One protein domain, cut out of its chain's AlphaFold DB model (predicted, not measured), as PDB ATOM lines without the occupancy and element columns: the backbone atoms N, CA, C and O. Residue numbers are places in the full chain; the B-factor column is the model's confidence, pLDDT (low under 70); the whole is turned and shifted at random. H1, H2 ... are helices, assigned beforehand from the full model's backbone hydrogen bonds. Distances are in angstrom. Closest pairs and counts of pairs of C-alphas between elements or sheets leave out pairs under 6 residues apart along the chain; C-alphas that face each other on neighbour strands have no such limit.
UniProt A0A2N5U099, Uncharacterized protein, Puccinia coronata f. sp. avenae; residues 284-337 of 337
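Overview. This is residues 284 to 337 of the 337 residues of an uncharacterized protein of Puccinia coronata f. sp. avenae (UniProt A0A2N5U099). Two long helices, H1 then H2, lie side by side and nearly parallel in line as a helical hairpin, a loose one that meets near its open end, where H1 begins and H2 ends. The printed part has 54 residues with two named helices and no named strand, and its class is all helix. It is loose, with a radius of gyration of the C-alphas of 13.4 A, and a rod spanning 44 by 18 by 6 A.

Along the chain. Find C-alpha 284 at (-56.513, -117.862, 441.355); from there H1, residues 284 to 304, runs 30.2 A. H2, residues 310 to 334, runs 36.4 A to C-alpha 334 at (-62.414, -117.699, 439.116).

Arrangement. H1 and H2 touch, their closest C-alphas being those of Pro 284 and Met 334, 6.3 A apart. Look for where they touch in residues 284 to 291 of H1 and 327 to 334 of H2 alone. The helices run opposite ways at a shallow tilt of 8 degrees. In both, every O i to N i+4 pair is within hydrogen-bond range.

Size, cuts and confidence. The C-alphas farthest apart, Arg 308 and Arg 337, stand 43.9 A from each other. The printed part has no cut, and the link from H1 to H2 is tight. Look at residues 284 to 289 and 330 to 337, among others, for pLDDT under 70.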
ATOM      1  N   PRO A 284     -56.122-118.705 440.216       62.84
ATOM      2  CA  PRO A 284     -56.513-117.862 441.355       62.84
ATOM      3  C   PRO A 284     -55.348-117.381 442.230       62.84
ATOM      4  O   PRO A 284     -55.304-116.212 442.618       62.84
ATOM      5  N   GLN A 285     -54.376-118.258 442.499       61.00
ATOM      6  CA  GLN A 285     -53.180-117.904 443.265       61.00
ATOM      7  C   GLN A 285     -52.298-116.911 442.494       61.00
ATOM      8  O   GLN A 285     -51.925-115.883 443.042       61.00
ATOM      9  N   GLN A 286     -52.056-117.154 441.202       61.25
ATOM     10  CA  GLN A 286     -51.226-116.286 440.358       61.25
ATOM     11  C   GLN A 286     -51.810-114.874 440.223       61.25
ATOM     12  O   GLN A 286     -51.058-113.907 440.286       61.25
ATOM     13  N   LEU A 287     -53.138-114.731 440.096       69.88
ATOM     14  CA  LEU A 287     -53.769-113.406 440.116       69.88
ATOM     15  C   LEU A 287     -53.638-112.736 441.491       69.88
ATOM     16  O   LEU A 287     -53.427-111.528 441.556       69.88
ATOM     17  N   THR A 288     -53.757-113.502 442.580       67.56
ATOM     18  CA  THR A 288     -53.591-112.986 443.950       67.56
ATOM     19  C   THR A 288     -52.173-112.456 444.161       67.56
ATOM     20  O   THR A 288     -52.009-111.326 444.617       67.56
ATOM     21  N   ASP A 289     -51.158-113.230 443.774       59.16
ATOM     22  CA  ASP A 289     -49.744-112.877 443.922       59.16
ATOM     23  C   ASP A 289     -49.373-111.678 443.025       59.16
ATOM     24  O   ASP A 289     -48.708-110.742 443.476       59.16
ATOM     25  N   LEU A 290     -49.870-111.652 441.779       72.31
ATOM     26  CA  LEU A 290     -49.712-110.528 440.846       72.31
ATOM     27  C   LEU A 290     -50.354-109.243 441.387       72.31
ATOM     28  O   LEU A 290     -49.724-108.187 441.368       72.31
ATOM     29  N   TYR A 291     -51.588-109.329 441.893       72.88
ATOM     30  CA  TYR A 291     -52.296-108.193 442.482       72.88
ATOM     31  C   TYR A 291     -51.580-107.669 443.731       72.88
ATOM     32  O   TYR A 291     -51.377-106.463 443.850       72.88
ATOM     33  N   GLN A 292     -51.142-108.553 444.634       59.00
ATOM     34  CA  GLN A 292     -50.378-108.156 445.819       59.00
ATOM     35  C   GLN A 292     -49.075-107.448 445.428       59.00
ATOM     36  O   GLN A 292     -48.826-106.344 445.908       59.00
ATOM     37  N   SER A 293     -48.301-108.019 444.501       54.56
ATOM     38  CA  SER A 293     -47.061-107.417 443.992       54.56
ATOM     39  C   SER A 293     -47.291-106.023 443.388       54.56
ATOM     40  O   SER A 293     -46.677-105.043 443.819       54.56
ATOM     41  N   ALA A 294     -48.241-105.903 442.452       73.44
ATOM     42  CA  ALA A 294     -48.537-104.649 441.764       73.44
ATOM     43  C   ALA A 294     -49.051-103.557 442.718       73.44
ATOM     44  O   ALA A 294     -48.588-102.415 442.661       73.44
ATOM     45  N   MET A 295     -49.963-103.897 443.637       76.69
ATOM     46  CA  MET A 295     -50.489-102.936 444.610       76.69
ATOM     47  C   MET A 295     -49.424-102.519 445.636       76.69
ATOM     48  O   MET A 295     -49.367-101.345 445.996       76.69
ATOM     49  N   SER A 296     -48.537-103.424 446.069       52.69
ATOM     50  CA  SER A 296     -47.406-103.067 446.938       52.69
ATOM     51  C   SER A 296     -46.419-102.118 446.250       52.69
ATOM     52  O   SER A 296     -45.994-101.140 446.868       52.69
ATOM     53  N   ALA A 297     -46.096-102.345 444.972       64.12
ATOM     54  CA  ALA A 297     -45.249-101.439 444.193       64.12
ATOM     55  C   ALA A 297     -45.904-100.054 444.009       64.12
ATOM     56  O   ALA A 297     -45.268 -99.028 444.253       64.12
ATOM     57  N   MET A 298     -47.197-100.022 443.662       79.69
ATOM     58  CA  MET A 298     -47.996 -98.797 443.521       79.69
ATOM     59  C   MET A 298     -48.043 -97.979 444.821       79.69
ATOM     60  O   MET A 298     -47.796 -96.773 444.797       79.69
ATOM     61  N   VAL A 299     -48.307 -98.625 445.964       71.81
ATOM     62  CA  VAL A 299     -48.322 -97.961 447.280       71.81
ATOM     63  C   VAL A 299     -46.936 -97.438 447.647       71.81
ATOM     64  O   VAL A 299     -46.829 -96.276 448.025       71.81
ATOM     65  N   SER A 300     -45.880 -98.240 447.465       63.66
ATOM     66  CA  SER A 300     -44.492 -97.828 447.726       63.66
ATOM     67  C   SER A 300     -44.102 -96.581 446.919       63.66
ATOM     68  O   SER A 300     -43.544 -95.623 447.464       63.66
ATOM     69  N   ASN A 301     -44.489 -96.533 445.639       76.62
ATOM     70  CA  ASN A 301     -44.286 -95.372 444.776       76.62
ATOM     71  C   ASN A 301     -45.058 -94.137 445.280       76.62
ATOM     72  O   ASN A 301     -44.493 -93.052 445.405       76.62
ATOM     73  N   TYR A 302     -46.335 -94.298 445.645       80.75
ATOM     74  CA  TYR A 302     -47.169 -93.195 446.140       80.75
ATOM     75  C   TYR A 302     -46.754 -92.672 447.523       80.75
ATOM     76  O   TYR A 302     -46.939 -91.484 447.782       80.75
ATOM     77  N   THR A 303     -46.174 -93.509 448.390       72.88
ATOM     78  CA  THR A 303     -45.579 -93.059 449.661       72.88
ATOM     79  C   THR A 303     -44.227 -92.375 449.464       72.88
ATOM     80  O   THR A 303     -43.912 -91.442 450.195       72.88
ATOM     81  N   ARG A 304     -43.439 -92.801 448.466       75.31
ATOM     82  CA  ARG A 304     -42.149 -92.181 448.123       75.31
ATOM     83  C   ARG A 304     -42.315 -90.814 447.455       75.31
ATOM     84  O   ARG A 304     -41.486 -89.935 447.667       75.31
ATOM     85  N   PHE A 305     -43.385 -90.633 446.682       82.94
ATOM     86  CA  PHE A 305     -43.716 -89.380 446.004       82.94
ATOM     87  C   PHE A 305     -45.147 -88.946 446.358       82.94
ATOM     88  O   PHE A 305     -46.085 -89.310 445.640       82.94
ATOM     89  N   PRO A 306     -45.345 -88.180 447.449       84.25
ATOM     90  CA  PRO A 306     -46.657 -87.654 447.833       84.25
ATOM     91  C   PRO A 306     -47.353 -86.880 446.695       84.25
ATOM     92  O   PRO A 306     -46.669 -86.322 445.833       84.25
ATOM     93  N   PRO A 307     -48.700 -86.841 446.661       87.88
ATOM     94  CA  PRO A 307     -49.434 -86.034 445.688       87.88
ATOM     95  C   PRO A 307     -49.178 -84.539 445.910       87.88
ATOM     96  O   PRO A 307     -49.053 -84.083 447.048       87.88
ATOM     97  N   ARG A 308     -49.126 -83.776 444.817       89.31
ATOM     98  CA  ARG A 308     -48.853 -82.329 444.808       89.31
ATOM     99  C   ARG A 308     -50.033 -81.511 445.326       89.31
ATOM    100  O   ARG A 308     -49.834 -80.452 445.913       89.31
ATOM    101  N   ASP A 309     -51.249 -82.006 445.110       90.38
ATOM    102  CA  ASP A 309     -52.496 -81.366 445.514       90.38
ATOM    103  C   ASP A 309     -53.614 -82.389 445.819       90.38
ATOM    104  O   ASP A 309     -53.449 -83.609 445.714       90.38
ATOM    105  N   GLY A 310     -54.776 -81.877 446.236       88.94
ATOM    106  CA  GLY A 310     -55.941 -82.692 446.587       88.94
ATOM    107  C   GLY A 310     -56.641 -83.373 445.404       88.94
ATOM    108  O   GLY A 310     -57.309 -84.384 445.618       88.94
ATOM    109  N   ALA A 311     -56.488 -82.871 444.175       90.56
ATOM    110  CA  ALA A 311     -57.046 -83.490 442.975       90.56
ATOM    111  C   ALA A 311     -56.186 -84.680 442.527       90.56
ATOM    112  O   ALA A 311     -56.732 -85.754 442.284       90.56
ATOM    113  N   GLU A 312     -54.855 -84.545 442.539       87.19
ATOM    114  CA  GLU A 312     -53.941 -85.674 442.320       87.19
ATOM    115  C   GLU A 312     -54.134 -86.759 443.397       87.19
ATOM    116  O   GLU A 312     -54.178 -87.952 443.099       87.19
ATOM    117  N   CYS A 313     -54.328 -86.358 444.659       85.88
ATOM    118  CA  CYS A 313     -54.663 -87.285 445.740       85.88
ATOM    119  C   CYS A 313     -55.990 -88.028 445.478       85.88
ATOM    120  O   CYS A 313     -56.069 -89.248 445.650       85.88
ATOM    121  N   ALA A 314     -57.026 -87.317 445.018       82.50
ATOM    122  CA  ALA A 314     -58.317 -87.912 444.689       82.50
ATOM    123  C   ALA A 314     -58.233 -88.886 443.501       82.50
ATOM    124  O   ALA A 314     -58.823 -89.966 443.574       82.50
ATOM    125  N   ASP A 315     -57.479 -88.551 442.450       84.75
ATOM    126  CA  ASP A 315     -57.280 -89.413 441.282       84.75
ATOM    127  C   ASP A 315     -56.544 -90.712 441.643       84.75
ATOM    128  O   ASP A 315     -57.064 -91.808 441.411       84.75
ATOM    129  N   ARG A 316     -55.408 -90.612 442.350       87.75
ATOM    130  CA  ARG A 316     -54.669 -91.771 442.883       87.75
ATOM    131  C   ARG A 316     -55.580 -92.704 443.698       87.75
ATOM    132  O   ARG A 316     -55.489 -93.929 443.583       87.75
ATOM    133  N   VAL A 317     -56.503 -92.139 444.487       79.69
ATOM    134  CA  VAL A 317     -57.511 -92.889 445.259       79.69
ATOM    135  C   VAL A 317     -58.587 -93.530 444.370       79.69
ATOM    136  O   VAL A 317     -59.029 -94.642 444.677       79.69
ATOM    137  N   GLN A 318     -59.023 -92.892 443.279       74.69
ATOM    138  CA  GLN A 318     -59.945 -93.514 442.318       74.69
ATOM    139  C   GLN A 318     -59.271 -94.655 441.550       74.69
ATOM    140  O   GLN A 318     -59.855 -95.735 441.450       74.69
ATOM    141  N   THR A 319     -58.029 -94.468 441.105       81.00
ATOM    142  CA  THR A 319     -57.213 -95.495 440.443       81.00
ATOM    143  C   THR A 319     -57.018 -96.717 441.349       81.00
ATOM    144  O   THR A 319     -57.320 -97.842 440.944       81.00
ATOM    145  N   PHE A 320     -56.662 -96.516 442.625       82.19
ATOM    146  CA  PHE A 320     -56.580 -97.599 443.617       82.19
ATOM    147  C   PHE A 320     -57.918 -98.351 443.769       82.19
ATOM    148  O   PHE A 320     -57.964 -99.587 443.740       82.19
ATOM    149  N   LYS A 321     -59.037 -97.619 443.887       73.81
ATOM    150  CA  LYS A 321     -60.391 -98.197 443.984       73.81
ATOM    151  C   LYS A 321     -60.793 -98.953 442.716       73.81
ATOM    152  O   LYS A 321     -61.449 -99.988 442.823       73.81
ATOM    153  N   PHE A 322     -60.416 -98.472 441.532       77.81
ATOM    154  CA  PHE A 322     -60.681 -99.135 440.257       77.81
ATOM    155  C   PHE A 322     -59.971-100.489 440.184       77.81
ATOM    156  O   PHE A 322     -60.642-101.508 440.009       77.81
ATOM    157  N   ILE A 323     -58.653-100.527 440.408       79.25
ATOM    158  CA  ILE A 323     -57.857-101.764 440.342       79.25
ATOM    159  C   ILE A 323     -58.380-102.788 441.366       79.25
ATOM    160  O   ILE A 323     -58.658-103.934 441.007       79.25
ATOM    161  N   THR A 324     -58.650-102.351 442.602       73.62
ATOM    162  CA  THR A 324     -59.239-103.186 443.669       73.62
ATOM    163  C   THR A 324     -60.596-103.787 443.263       73.62
ATOM    164  O   THR A 324     -60.840-104.983 443.436       73.62
ATOM    165  N   ARG A 325     -61.493-102.987 442.662       74.12
ATOM    166  CA  ARG A 325     -62.796-103.465 442.149       74.12
ATOM    167  C   ARG A 325     -62.635-104.480 441.015       74.12
ATOM    168  O   ARG A 325     -63.381-105.458 440.973       74.12
ATOM    169  N   ARG A 326     -61.677-104.269 440.101       73.75
ATOM    170  CA  ARG A 326     -61.392-105.209 439.003       73.75
ATOM    171  C   ARG A 326     -60.857-106.534 439.546       73.75
ATOM    172  O   ARG A 326     -61.395-107.571 439.167       73.75
ATOM    173  N   TYR A 327     -59.914-106.507 440.490       78.31
ATOM    174  CA  TYR A 327     -59.409-107.707 441.164       78.31
ATOM    175  C   TYR A 327     -60.531-108.532 441.809       78.31
ATOM    176  O   TYR A 327     -60.692-109.705 441.477       78.31
ATOM    177  N   HIS A 328     -61.381-107.925 442.646       72.12
ATOM    178  CA  HIS A 328     -62.491-108.649 443.280       72.12
ATOM    179  C   HIS A 328     -63.541-109.173 442.287       72.12
ATOM    180  O   HIS A 328     -64.204-110.169 442.572       72.12
ATOM    181  N   SER A 329     -63.703-108.533 441.126       70.00
ATOM    182  CA  SER A 329     -64.563-109.040 440.049       70.00
ATOM    183  C   SER A 329     -63.977-110.307 439.408       70.00
ATOM    184  O   SER A 329     -64.688-111.296 439.229       70.00
ATOM    185  N   LEU A 330     -62.668-110.313 439.135       66.94
ATOM    186  CA  LEU A 330     -61.943-111.457 438.572       66.94
ATOM    187  C   LEU A 330     -61.890-112.641 439.554       66.94
ATOM    188  O   LEU A 330     -62.288-113.751 439.208       66.94
ATOM    189  N   ASP A 331     -61.482-112.390 440.798       68.12
ATOM    190  CA  ASP A 331     -61.424-113.370 441.890       68.12
ATOM    191  C   ASP A 331     -62.775-114.082 442.105       68.12
ATOM    192  O   ASP A 331     -62.842-115.312 442.147       68.12
ATOM    193  N   ARG A 332     -63.886-113.328 442.119       68.62
ATOM    194  CA  ARG A 332     -65.249-113.887 442.214       68.62
ATOM    195  C   ARG A 332     -65.653-114.764 441.028       68.62
ATOM    196  O   ARG A 332     -66.468-115.663 441.219       68.62
ATOM    197  N   VAL A 333     -65.138-114.503 439.825       61.84
ATOM    198  CA  VAL A 333     -65.401-115.334 438.636       61.84
ATOM    199  C   VAL A 333     -64.574-116.617 438.685       61.84
ATOM    200  O   VAL A 333     -65.103-117.691 438.409       61.84
ATOM    201  N   MET A 334     -63.302-116.534 439.080       63.53
ATOM    202  CA  MET A 334     -62.414-117.699 439.116       63.53
ATOM    203  C   MET A 334     -62.724-118.667 440.263       63.53
ATOM    204  O   MET A 334     -62.603-119.867 440.068       63.53
ATOM    205  N   ARG A 335     -63.190-118.189 441.430       60.62
ATOM    206  CA  ARG A 335     -63.649-119.059 442.542       60.62
ATOM    207  C   ARG A 335     -64.994-119.761 442.288       60.62
ATOM    208  O   ARG A 335     -65.513-120.420 443.184       60.62
ATOM    209  N   ARG A 336     -65.601-119.567 441.112       56.44
ATOM    210  CA  ARG A 336     -66.863-120.196 440.676       56.44
ATOM    211  C   ARG A 336     -66.658-121.200 439.530       56.44
ATOM    212  O   ARG A 336     -67.627-121.557 438.864       56.44
ATOM    213  N   ARG A 337     -65.411-121.607 439.290       49.38
ATOM    214  CA  ARG A 337     -64.991-122.660 438.359       49.38
ATOM    215  C   ARG A 337     -64.252-123.752 439.126       49.38
ATOM    216  O   ARG A 337     -64.312-124.896 438.641       49.38
TER     217      ARG A 337